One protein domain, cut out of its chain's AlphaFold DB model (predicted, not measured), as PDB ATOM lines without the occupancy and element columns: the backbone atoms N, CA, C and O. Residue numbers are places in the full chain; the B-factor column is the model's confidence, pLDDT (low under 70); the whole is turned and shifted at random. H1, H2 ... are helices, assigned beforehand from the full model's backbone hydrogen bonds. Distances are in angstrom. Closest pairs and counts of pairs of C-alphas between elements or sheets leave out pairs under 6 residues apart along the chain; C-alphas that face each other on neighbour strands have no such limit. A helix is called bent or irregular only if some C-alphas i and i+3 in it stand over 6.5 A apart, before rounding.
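This is residues 63 to 70 and 89 to 171 of the 171 residues of the protein "PXA domain-containing protein" of Aspergillus bertholletiae (UniProt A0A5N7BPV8). Two long helices, H2 and H3, run opposite ways as a loose pair, with the loop round Leu 94 between them; short H1 packs on the side of H2 away from H3, and H4 makes a corner at the far end of H3 and sticks out as an arm. The printed part has 91 residues, with four named helices in the order H1, H2, H3, H4 and no named strand: all helix. It is loose, with a radius of gyration of the C-alphas of 17.6 A and spans of 49 by 33 by 21 A.

Start at H1, residues 63 to 70. It touches H2, residues 98 to 123, through residues 102 to 113 of H2 alone; the closest C-alphas, Val 70 and Ala 109, are 5.6 A apart. They run the same way at a shallow tilt of 32 degrees. H2 has a kink of 56 degrees near residue 117. Next comes H3, residues 128 to 150, close to H2 but not clearly touching: the closest C-alphas, Ile 112 and Ile 130, are 7.7 A apart. They run opposite ways at a shallow tilt of 33 degrees, only just short of steep. H4, residues 153 to 169, meets H3 only through their link and is apart from H1 and H2. Each O i to N i+4 pair is within hydrogen-bond range in H1 and H3, against 17 of 22 in H2 and 11 of 13 in H4.

Find C-alpha 63 at (111.160, 186.107, 263.542), where H1 begins. From C-alpha 98 at (102.444, 179.297, 255.303), H2 runs 33.6 A; H3 runs 33.1 A. H4 runs 22.1 A to C-alpha 169 at (130.702, 164.326, 237.832); it is irregular, only just, with C-alphas 158 and 161 6.6 A apart.

Residues 71 to 88 are not printed; C-alphas 70 and 89 are 15.5 A apart across this cut. The links H2 to H3 and H3 to H4 are tight. Look for pLDDT under 70 at residues 89 to 90, 150 to 156, 158 to 160 and 170 to 171.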
ATOM      1  N   THR A  63     111.265 186.199 265.003       86.69
ATOM      2  CA  THR A  63     111.160 186.107 263.542       86.69
ATOM      3  C   THR A  63     110.020 186.970 263.008       86.69
ATOM      4  O   THR A  63     110.231 187.808 262.133       86.69
ATOM      5  N   ALA A  64     108.822 186.853 263.584       84.81
ATOM      6  CA  ALA A  64     107.676 187.669 263.184       84.81
ATOM      7  C   ALA A  64     107.911 189.174 263.415       84.81
ATOM      8  O   ALA A  64     107.481 190.009 262.617       84.81
ATOM      9  N   ALA A  65     108.595 189.547 264.499       85.38
ATOM     10  CA  ALA A  65     108.962 190.937 264.761       85.38
ATOM     11  C   ALA A  65     109.984 191.466 263.742       85.38
ATOM     12  O   ALA A  65     109.848 192.601 263.282       85.38
ATOM     13  N   LEU A  66     110.969 190.649 263.361       87.25
ATOM     14  CA  LEU A  66     111.965 190.992 262.346       87.25
ATOM     15  C   LEU A  66     111.313 191.194 260.975       87.25
ATOM     16  O   LEU A  66     111.539 192.229 260.350       87.25
ATOM     17  N   ILE A  67     110.454 190.262 260.551       87.12
ATOM     18  CA  ILE A  67     109.727 190.344 259.276       87.12
ATOM     19  C   ILE A  67     108.914 191.638 259.219       87.12
ATOM     20  O   ILE A  67     109.083 192.432 258.294       87.12
ATOM     21  N   ARG A  68     108.106 191.914 260.253       84.50
ATOM     22  CA  ARG A  68     107.297 193.142 260.309       84.50
ATOM     23  C   ARG A  68     108.149 194.404 260.264       84.50
ATOM     24  O   ARG A  68     107.803 195.356 259.572       84.50
ATOM     25  N   ARG A  69     109.272 194.413 260.983       82.88
ATOM     26  CA  ARG A  69     110.158 195.577 261.057       82.88
ATOM     27  C   ARG A  69     110.877 195.868 259.743       82.88
ATOM     28  O   ARG A  69     111.167 197.026 259.482       82.88
ATOM     29  N   VAL A  70     111.221 194.852 258.957       83.88
ATOM     30  CA  VAL A  70     112.001 195.053 257.726       83.88
ATOM     31  C   VAL A  70     111.090 195.179 256.509       83.88
ATOM     32  O   VAL A  70     111.282 196.079 255.695       83.88
ATOM     33  N   GLU A  89      99.587 187.410 256.946       58.62
ATOM     34  CA  GLU A  89      98.310 187.948 256.450       58.62
ATOM     35  C   GLU A  89      98.490 189.281 255.695       58.62
ATOM     36  O   GLU A  89      97.646 189.673 254.892       58.62
ATOM     37  N   LEU A  90      99.605 189.981 255.929       61.22
ATOM     38  CA  LEU A  90      99.907 191.278 255.308       61.22
ATOM     39  C   LEU A  90     100.777 191.163 254.049       61.22
ATOM     40  O   LEU A  90     100.936 192.150 253.330       61.22
ATOM     41  N   LEU A  91     101.365 189.992 253.797       70.94
ATOM     42  CA  LEU A  91     102.291 189.756 252.695       70.94
ATOM     43  C   LEU A  91     101.709 188.728 251.708       70.94
ATOM     44  O   LEU A  91     100.979 187.824 252.113       70.94
ATOM     45  N   PRO A  92     101.989 188.864 250.400       75.75
ATOM     46  CA  PRO A  92     101.414 187.989 249.384       75.75
ATOM     47  C   PRO A  92     101.976 186.565 249.501       75.75
ATOM     48  O   PRO A  92     103.187 186.407 249.377       75.75
ATOM     49  N   PRO A  93     101.145 185.518 249.645       79.56
ATOM     50  CA  PRO A  93     101.620 184.157 249.907       79.56
ATOM     51  C   PRO A  93     102.579 183.661 248.816       79.56
ATOM     52  O   PRO A  93     102.218 183.608 247.632       79.56
ATOM     53  N   LEU A  94     103.792 183.288 249.228       80.69
ATOM     54  CA  LEU A  94     104.894 182.923 248.336       80.69
ATOM     55  C   LEU A  94     104.738 181.490 247.827       80.69
ATOM     56  O   LEU A  94     105.060 181.219 246.669       80.69
ATOM     57  N   THR A  95     104.225 180.594 248.666       79.31
ATOM     58  CA  THR A  95     104.038 179.175 248.360       79.31
ATOM     59  C   THR A  95     102.640 178.694 248.778       79.31
ATOM     60  O   THR A  95     101.793 179.479 249.219       79.31
ATOM     61  N   SER A  96     102.355 177.398 248.621       78.25
ATOM     62  CA  SER A  96     101.165 176.760 249.207       78.25
ATOM     63  C   SER A  96     101.254 176.519 250.720       78.25
ATOM     64  O   SER A  96     100.233 176.184 251.321       78.25
ATOM     65  N   SER A  97     102.429 176.690 251.342       81.69
ATOM     66  CA  SER A  97     102.642 176.451 252.773       81.69
ATOM     67  C   SER A  97     103.039 177.723 253.516       81.69
ATOM     68  O   SER A  97     104.082 178.322 253.265       81.69
ATOM     69  N   ASN A  98     102.229 178.093 254.507       84.44
ATOM     70  CA  ASN A  98     102.444 179.297 255.303       84.44
ATOM     71  C   ASN A  98     103.716 179.221 256.174       84.44
ATOM     72  O   ASN A  98     104.443 180.205 256.303       84.44
ATOM     73  N   ASP A  99     104.042 178.037 256.704       82.62
ATOM     74  CA  ASP A  99     105.248 177.837 257.518       82.62
ATOM     75  C   ASP A  99     106.536 178.066 256.711       82.62
ATOM     76  O   ASP A  99     107.509 178.632 257.220       82.62
ATOM     77  N   VAL A 100     106.533 177.662 255.435       85.00
ATOM     78  CA  VAL A 100     107.654 177.888 254.509       85.00
ATOM     79  C   VAL A 100     107.748 179.366 254.158       85.00
ATOM     80  O   VAL A 100     108.835 179.943 254.235       85.00
ATOM     81  N   ASP A 101     106.614 179.997 253.850       87.44
ATOM     82  CA  ASP A 101     106.545 181.428 253.546       87.44
ATOM     83  C   ASP A 101     107.124 182.257 254.689       87.44
ATOM     84  O   ASP A 101     107.937 183.153 254.464       87.44
ATOM     85  N   ARG A 102     106.790 181.914 255.934       85.62
ATOM     86  CA  ARG A 102     107.319 182.581 257.125       85.62
ATOM     87  C   ARG A 102     108.842 182.510 257.217       85.62
ATOM     88  O   ARG A 102     109.484 183.527 257.493       85.62
ATOM     89  N   GLN A 103     109.433 181.336 257.006       89.19
ATOM     90  CA  GLN A 103     110.892 181.184 257.027       89.19
ATOM     91  C   GLN A 103     111.549 181.918 255.855       89.19
ATOM     92  O   GLN A 103     112.578 182.575 256.028       89.19
ATOM     93  N   LEU A 104     110.927 181.866 254.678       88.75
ATOM     94  CA  LEU A 104     111.406 182.563 253.494       88.75
ATOM     95  C   LEU A 104     111.366 184.084 253.696       88.75
ATOM     96  O   LEU A 104     112.350 184.766 253.413       88.75
ATOM     97  N   TYR A 105     110.302 184.619 254.295       90.31
ATOM     98  CA  TYR A 105     110.242 186.021 254.700       90.31
ATOM     99  C   TYR A 105     111.286 186.378 255.750       90.31
ATOM    100  O   TYR A 105     111.837 187.475 255.689       90.31
ATOM    101  N   ALA A 106     111.595 185.485 256.694       91.19
ATOM    102  CA  ALA A 106     112.667 185.713 257.661       91.19
ATOM    103  C   ALA A 106     114.021 185.879 256.958       91.19
ATOM    104  O   ALA A 106     114.760 186.822 257.245       91.19
ATOM    105  N   LEU A 107     114.314 185.004 255.992       91.69
ATOM    106  CA  LEU A 107     115.528 185.071 255.183       91.69
ATOM    107  C   LEU A 107     115.577 186.350 254.338       91.69
ATOM    108  O   LEU A 107     116.570 187.076 254.381       91.69
ATOM    109  N   ILE A 108     114.495 186.666 253.620       91.12
ATOM    110  CA  ILE A 108     114.386 187.889 252.811       91.12
ATOM    111  C   ILE A 108     114.581 189.126 253.692       91.12
ATOM    112  O   ILE A 108     115.327 190.034 253.332       91.12
ATOM    113  N   ALA A 109     113.970 189.156 254.875       90.81
ATOM    114  CA  ALA A 109     114.116 190.256 255.815       90.81
ATOM    115  C   ALA A 109     115.556 190.402 256.335       90.81
ATOM    116  O   ALA A 109     116.032 191.523 256.503       90.81
ATOM    117  N   ILE A 110     116.293 189.308 256.541       92.94
ATOM    118  CA  ILE A 110     117.727 189.390 256.858       92.94
ATOM    119  C   ILE A 110     118.494 190.000 255.680       92.94
ATOM    120  O   ILE A 110     119.255 190.949 255.879       92.94
ATOM    121  N   ILE A 111     118.254 189.516 254.458       92.44
ATOM    122  CA  ILE A 111     118.940 190.003 253.254       92.44
ATOM    123  C   ILE A 111     118.693 191.503 253.056       92.44
ATOM    124  O   ILE A 111     119.633 192.272 252.862       92.44
ATOM    125  N   ILE A 112     117.439 191.940 253.157       90.50
ATOM    126  CA  ILE A 112     117.074 193.348 252.985       90.50
ATOM    127  C   ILE A 112     117.692 194.210 254.089       90.50
ATOM    128  O   ILE A 112     118.269 195.257 253.794       90.50
ATOM    129  N   LYS A 113     117.642 193.758 255.348       89.19
ATOM    130  CA  LYS A 113     118.204 194.505 256.481       89.19
ATOM    131  C   LYS A 113     119.714 194.712 256.361       89.19
ATOM    132  O   LYS A 113     120.190 195.801 256.670       89.19
ATOM    133  N   GLU A 114     120.455 193.684 255.960       91.00
ATOM    134  CA  GLU A 114     121.925 193.723 255.921       91.00
ATOM    135  C   GLU A 114     122.455 194.325 254.611       91.00
ATOM    136  O   GLU A 114     123.344 195.181 254.615       91.00
ATOM    137  N   PHE A 115     121.890 193.924 253.472       91.31
ATOM    138  CA  PHE A 115     122.464 194.238 252.162       91.31
ATOM    139  C   PHE A 115     121.738 195.344 251.413       91.31
ATOM    140  O   PHE A 115     122.381 196.021 250.624       91.31
ATOM    141  N   VAL A 116     120.434 195.545 251.622       90.00
ATOM    142  CA  VAL A 116     119.684 196.593 250.908       90.00
ATOM    143  C   VAL A 116     119.700 197.886 251.712       90.00
ATOM    144  O   VAL A 116     120.131 198.923 251.213       90.00
ATOM    145  N   PHE A 117     119.317 197.837 252.988       88.31
ATOM    146  CA  PHE A 117     119.253 199.037 253.824       88.31
ATOM    147  C   PHE A 117     120.610 199.698 254.071       88.31
ATOM    148  O   PHE A 117     120.653 200.915 254.211       88.31
ATOM    149  N   SER A 118     121.719 198.955 254.063       89.25
ATOM    150  CA  SER A 118     123.063 199.508 254.301       89.25
ATOM    151  C   SER A 118     123.501 200.575 253.284       89.25
ATOM    152  O   SER A 118     124.342 201.431 253.601       89.25
ATOM    153  N   TRP A 119     122.921 200.562 252.082       89.38
ATOM    154  CA  TRP A 119     123.150 201.577 251.052       89.38
ATOM    155  C   TRP A 119     121.872 202.314 250.643       89.38
ATOM    156  O   TRP A 119     121.929 203.530 250.468       89.38
ATOM    157  N   TYR A 120     120.725 201.638 250.541       86.94
ATOM    158  CA  TYR A 120     119.484 202.245 250.049       86.94
ATOM    159  C   TYR A 120     118.977 203.348 250.979       86.94
ATOM    160  O   TYR A 120     118.615 204.424 250.505       86.94
ATOM    161  N   SER A 121     119.098 203.152 252.301       84.44
ATOM    162  CA  SER A 121     118.684 204.149 253.297       84.44
ATOM    163  C   SER A 121     119.464 205.465 253.202       84.44
ATOM    164  O   SER A 121     119.035 206.470 253.764       84.44
ATOM    165  N   LYS A 122     120.634 205.458 252.547       87.62
ATOM    166  CA  LYS A 122     121.459 206.655 252.318       87.62
ATOM    167  C   LYS A 122     120.973 207.467 251.120       87.62
ATOM    168  O   LYS A 122     121.299 208.645 251.033       87.62
ATOM    169  N   ILE A 123     120.244 206.835 250.201       87.69
ATOM    170  CA  ILE A 123     119.733 207.458 248.978       87.69
ATOM    171  C   ILE A 123     118.301 207.937 249.213       87.69
ATOM    172  O   ILE A 123     117.994 209.092 248.940       87.69
ATOM    173  N   THR A 124     117.439 207.065 249.739       84.06
ATOM    174  CA  THR A 124     116.023 207.361 249.974       84.06
ATOM    175  C   THR A 124     115.476 206.480 251.107       84.06
ATOM    176  O   THR A 124     115.993 205.401 251.380       84.06
ATOM    177  N   SER A 125     114.446 206.954 251.814       77.12
ATOM    178  CA  SER A 125     113.828 206.248 252.957       77.12
ATOM    179  C   SER A 125     112.463 205.620 252.634       77.12
ATOM    180  O   SER A 125     111.677 205.342 253.544       77.12
ATOM    181  N   ASP A 126     112.136 205.443 251.355       82.94
ATOM    182  CA  ASP A 126     110.899 204.783 250.949       82.94
ATOM    183  C   ASP A 126     111.037 203.247 250.993       82.94
ATOM    184  O   ASP A 126     112.130 202.701 251.103       82.94
ATOM    185  N   GLN A 127     109.906 202.539 250.993       82.06
ATOM    186  CA  GLN A 127     109.869 201.065 250.997       82.06
ATOM    187  C   GLN A 127     109.338 200.500 249.673       82.06
ATOM    188  O   GLN A 127     108.999 199.321 249.590       82.06
ATOM    189  N   ILE A 128     109.247 201.337 248.635       86.62
ATOM    190  CA  ILE A 128     108.644 200.972 247.349       86.62
ATOM    191  C   ILE A 128     109.436 199.829 246.712       86.62
ATOM    192  O   ILE A 128     108.855 198.805 246.371       86.62
ATOM    193  N   LEU A 129     110.768 199.948 246.663       86.31
ATOM    194  CA  LEU A 129     111.644 198.890 246.153       86.31
ATOM    195  C   LEU A 129     111.434 197.557 246.885       86.31
ATOM    196  O   LEU A 129     111.377 196.508 246.251       86.31
ATOM    197  N   ILE A 130     111.316 197.593 248.215       87.94
ATOM    198  CA  ILE A 130     111.150 196.395 249.042       87.94
ATOM    199  C   ILE A 130     109.830 195.700 248.690       87.94
ATOM    200  O   ILE A 130     109.816 194.487 248.491       87.94
ATOM    201  N   ASN A 131     108.745 196.463 248.562       86.00
ATOM    202  CA  ASN A 131     107.433 195.928 248.206       86.00
ATOM    203  C   ASN A 131     107.431 195.282 246.814       86.00
ATOM    204  O   ASN A 131     106.937 194.165 246.668       86.00
ATOM    205  N   GLU A 132     108.024 195.939 245.816       89.19
ATOM    206  CA  GLU A 132     108.139 195.389 244.461       89.19
ATOM    207  C   GLU A 132     108.981 194.108 244.445       89.19
ATOM    208  O   GLU A 132     108.580 193.109 243.852       89.19
ATOM    209  N   VAL A 133     110.110 194.081 245.162       89.56
ATOM    210  CA  VAL A 133     110.937 192.872 245.297       89.56
ATOM    211  C   VAL A 133     110.136 191.725 245.913       89.56
ATOM    212  O   VAL A 133     110.193 190.608 245.404       89.56
ATOM    213  N   ILE A 134     109.360 191.983 246.970       88.50
ATOM    214  CA  ILE A 134     108.504 190.959 247.587       88.50
ATOM    215  C   ILE A 134     107.454 190.453 246.591       88.50
ATOM    216  O   ILE A 134     107.241 189.244 246.511       88.50
ATOM    217  N   GLN A 135     106.820 191.338 245.816       87.06
ATOM    218  CA  GLN A 135     105.839 190.939 244.800       87.06
ATOM    219  C   GLN A 135     106.466 190.098 243.685       87.06
ATOM    220  O   GLN A 135     105.892 189.081 243.294       87.06
ATOM    221  N   VAL A 136     107.646 190.484 243.200       90.19
ATOM    222  CA  VAL A 136     108.381 189.718 242.187       90.19
ATOM    223  C   VAL A 136     108.750 188.345 242.732       90.19
ATOM    224  O   VAL A 136     108.498 187.348 242.062       90.19
ATOM    225  N   ILE A 137     109.279 188.268 243.959       88.38
ATOM    226  CA  ILE A 137     109.583 186.984 244.600       88.38
ATOM    227  C   ILE A 137     108.312 186.141 244.703       88.38
ATOM    228  O   ILE A 137     108.347 185.001 244.261       88.38
ATOM    229  N   ALA A 138     107.196 186.694 245.186       88.62
ATOM    230  CA  ALA A 138     105.920 185.982 245.289       88.62
ATOM    231  C   ALA A 138     105.443 185.438 243.939       88.62
ATOM    232  O   ALA A 138     105.007 184.291 243.837       88.62
ATOM    233  N   HIS A 139     105.548 186.249 242.888       87.38
ATOM    234  CA  HIS A 139     105.182 185.841 241.541       87.38
ATOM    235  C   HIS A 139     106.090 184.716 241.032       87.38
ATOM    236  O   HIS A 139     105.602 183.706 240.524       87.38
ATOM    237  N   CYS A 140     107.404 184.860 241.209       86.69
ATOM    238  CA  CYS A 140     108.381 183.864 240.795       86.69
ATOM    239  C   CYS A 140     108.220 182.551 241.569       86.69
ATOM    240  O   CYS A 140     108.174 181.497 240.941       86.69
ATOM    241  N   THR A 141     108.092 182.587 242.898       88.06
ATOM    242  CA  THR A 141     107.935 181.383 243.727       88.06
ATOM    243  C   THR A 141     106.647 180.644 243.384       88.06
ATOM    244  O   THR A 141     106.689 179.433 243.185       88.06
ATOM    245  N   ARG A 142     105.532 181.361 243.189       84.94
ATOM    246  CA  ARG A 142     104.253 180.787 242.736       84.94
ATOM    247  C   ARG A 142     104.350 180.164 241.348       84.94
ATOM    248  O   ARG A 142     103.871 179.052 241.150       84.94
ATOM    249  N   ALA A 143     104.955 180.870 240.393       82.56
ATOM    250  CA  ALA A 143     105.109 180.383 239.025       82.56
ATOM    251  C   ALA A 143     106.009 179.140 238.968       82.56
ATOM    252  O   ALA A 143     105.715 178.197 238.231       82.56
ATOM    253  N   VAL A 144     107.078 179.113 239.767       82.56
ATOM    254  CA  VAL A 144     107.939 177.935 239.932       82.56
ATOM    255  C   VAL A 144     107.156 176.793 240.566       82.56
ATOM    256  O   VAL A 144     107.178 175.688 240.041       82.56
ATOM    257  N   GLU A 145     106.407 177.042 241.637       82.81
ATOM    258  CA  GLU A 145     105.611 176.014 242.310       82.81
ATOM    259  C   GLU A 145     104.507 175.436 241.406       82.81
ATOM    260  O   GLU A 145     104.212 174.246 241.463       82.81
ATOM    261  N   GLN A 146     103.904 176.263 240.549       80.12
ATOM    262  CA  GLN A 146     102.949 175.816 239.533       80.12
ATOM    263  C   GLN A 146     103.626 174.928 238.488       80.12
ATOM    264  O   GLN A 146     103.158 173.822 238.241       80.12
ATOM    265  N   ARG A 147     104.772 175.355 237.946       77.69
ATOM    266  CA  ARG A 147     105.539 174.546 236.985       77.69
ATOM    267  C   ARG A 147     106.041 173.240 237.596       77.69
ATOM    268  O   ARG A 147     106.011 172.225 236.921       77.69
ATOM    269  N   LEU A 148     106.461 173.247 238.859       74.31
ATOM    270  CA  LEU A 148     106.865 172.042 239.589       74.31
ATOM    271  C   LEU A 148     105.695 171.106 239.904       74.31
ATOM    272  O   LEU A 148     105.935 169.942 240.177       74.31
ATOM    273  N   ARG A 149     104.450 171.589 239.910       72.12
ATOM    274  CA  ARG A 149     103.271 170.717 240.015       72.12
ATOM    275  C   ARG A 149     102.898 170.084 238.680       72.12
ATOM    276  O   ARG A 149     102.426 168.952 238.677       72.12
ATOM    277  N   ASP A 150     103.100 170.807 237.582       69.44
ATOM    278  CA  ASP A 150     102.839 170.307 236.227       69.44
ATOM    279  C   ASP A 150     103.949 169.366 235.730       69.44
ATOM    280  O   ASP A 150     103.693 168.445 234.957       69.44
ATOM    281  N   ILE A 151     105.186 169.590 236.178       67.38
ATOM    282  CA  ILE A 151     106.323 168.695 235.966       67.38
ATOM    283  C   ILE A 151     106.248 167.595 237.022       67.38
ATOM    284  O   ILE A 151     106.177 167.880 238.213       67.38
ATOM    285  N   ASP A 152     106.294 166.331 236.608       67.81
ATOM    286  CA  ASP A 152     106.379 165.226 237.557       67.81
ATOM    287  C   ASP A 152     107.721 165.307 238.310       67.81
ATOM    288  O   ASP A 152     108.787 164.982 237.785       67.81
ATOM    289  N   VAL A 153     107.670 165.790 239.555       66.94
ATOM    290  CA  VAL A 153     108.839 165.940 240.432       66.94
ATOM    291  C   VAL A 153     109.561 164.603 240.606       66.94
ATOM    292  O   VAL A 153     110.782 164.597 240.763       66.94
ATOM    293  N   ALA A 154     108.845 163.473 240.533       64.69
ATOM    294  CA  ALA A 154     109.470 162.159 240.583       64.69
ATOM    295  C   ALA A 154     110.335 161.911 239.340       64.69
ATOM    296  O   ALA A 154     111.476 161.495 239.493       64.69
ATOM    297  N   GLN A 155     109.860 162.241 238.136       66.94
ATOM    298  CA  GLN A 155     110.655 162.185 236.898       66.94
ATOM    299  C   GLN A 155     111.870 163.121 236.949       66.94
ATOM    300  O   GLN A 155     112.985 162.705 236.646       66.94
ATOM    301  N   LEU A 156     111.694 164.366 237.399       68.44
ATOM    302  CA  LEU A 156     112.798 165.329 237.454       68.44
ATOM    303  C   LEU A 156     113.895 164.895 238.446       68.44
ATOM    304  O   LEU A 156     115.085 165.018 238.165       68.44
ATOM    305  N   VAL A 157     113.502 164.381 239.613       72.50
ATOM    306  CA  VAL A 157     114.439 163.976 240.674       72.50
ATOM    307  C   VAL A 157     115.027 162.582 240.439       72.50
ATOM    308  O   VAL A 157     116.150 162.342 240.874       72.50
ATOM    309  N   LEU A 158     114.300 161.663 239.795       68.44
ATOM    310  CA  LEU A 158     114.748 160.277 239.602       68.44
ATOM    311  C   LEU A 158     115.428 160.029 238.252       68.44
ATOM    312  O   LEU A 158     116.287 159.155 238.205       68.44
ATOM    313  N   ASP A 159     115.096 160.784 237.203       61.94
ATOM    314  CA  ASP A 159     115.731 160.642 235.885       61.94
ATOM    315  C   ASP A 159     116.658 161.823 235.576       61.94
ATOM    316  O   ASP A 159     117.854 161.636 235.355       61.94
ATOM    317  N   GLU A 160     116.145 163.055 235.599       67.38
ATOM    318  CA  GLU A 160     116.873 164.202 235.032       67.38
ATOM    319  C   GLU A 160     118.037 164.683 235.910       67.38
ATOM    320  O   GLU A 160     119.135 164.926 235.407       67.38
ATOM    321  N   ILE A 161     117.841 164.806 237.230       79.19
ATOM    322  CA  ILE A 161     118.913 165.227 238.147       79.19
ATOM    323  C   ILE A 161     120.032 164.175 238.232       79.19
ATOM    324  O   ILE A 161     121.192 164.569 238.104       79.19
ATOM    325  N   PRO A 162     119.757 162.868 238.412       76.69
ATOM    326  CA  PRO A 162     120.795 161.843 238.407       76.69
ATOM    327  C   PRO A 162     121.545 161.796 237.078       76.69
ATOM    328  O   PRO A 162     122.772 161.770 237.102       76.69
ATOM    329  N   ALA A 163     120.844 161.899 235.941       72.62
ATOM    330  CA  ALA A 163     121.476 161.952 234.624       72.62
ATOM    331  C   ALA A 163     122.355 163.203 234.439       72.62
ATOM    332  O   ALA A 163     123.457 163.111 233.895       72.62
ATOM    333  N   LEU A 164     121.919 164.372 234.925       74.88
ATOM    334  CA  LEU A 164     122.712 165.605 234.883       74.88
ATOM    335  C   LEU A 164     123.955 165.515 235.776       74.88
ATOM    336  O   LEU A 164     125.035 165.950 235.383       74.88
ATOM    337  N   VAL A 165     123.809 164.947 236.974       78.75
ATOM    338  CA  VAL A 165     124.911 164.711 237.913       78.75
ATOM    339  C   VAL A 165     125.909 163.713 237.325       78.75
ATOM    340  O   VAL A 165     127.111 163.954 237.384       78.75
ATOM    341  N   GLU A 166     125.432 162.639 236.700       78.75
ATOM    342  CA  GLU A 166     126.273 161.655 236.020       78.75
ATOM    343  C   GLU A 166     127.043 162.291 234.852       78.75
ATOM    344  O   GLU A 166     128.251 162.088 234.721       78.75
ATOM    345  N   ALA A 167     126.392 163.166 234.081       76.75
ATOM    346  CA  ALA A 167     127.025 163.912 232.995       76.75
ATOM    347  C   ALA A 167     128.061 164.957 233.462       76.75
ATOM    348  O   ALA A 167     128.941 165.312 232.680       76.75
ATOM    349  N   HIS A 168     127.969 165.466 234.698       76.12
ATOM    350  CA  HIS A 168     128.856 166.523 235.214       76.12
ATOM    351  C   HIS A 168     129.924 166.043 236.211       76.12
ATOM    352  O   HIS A 168     130.893 166.760 236.429       76.12
ATOM    353  N   ILE A 169     129.750 164.878 236.846       72.25
ATOM    354  CA  ILE A 169     130.702 164.326 237.832       72.25
ATOM    355  C   ILE A 169     131.647 163.286 237.206       72.25
ATOM    356  O   ILE A 169     132.734 163.061 237.738       72.25
ATOM    357  N   ILE A 170     131.272 162.649 236.088       59.75
ATOM    358  CA  ILE A 170     132.099 161.614 235.430       59.75
ATOM    359  C   ILE A 170     133.096 162.207 234.404       59.75
ATOM    360  O   ILE A 170     133.916 161.473 233.851       59.75
ATOM    361  N   TYR A 171     133.099 163.527 234.192       49.09
ATOM    362  CA  TYR A 171     134.090 164.239 233.368       49.09
ATOM    363  C   TYR A 171     135.000 165.119 234.229       49.09
ATOM    364  O   TYR A 171     136.215 165.180 233.929       49.09
TER     365      TYR A 171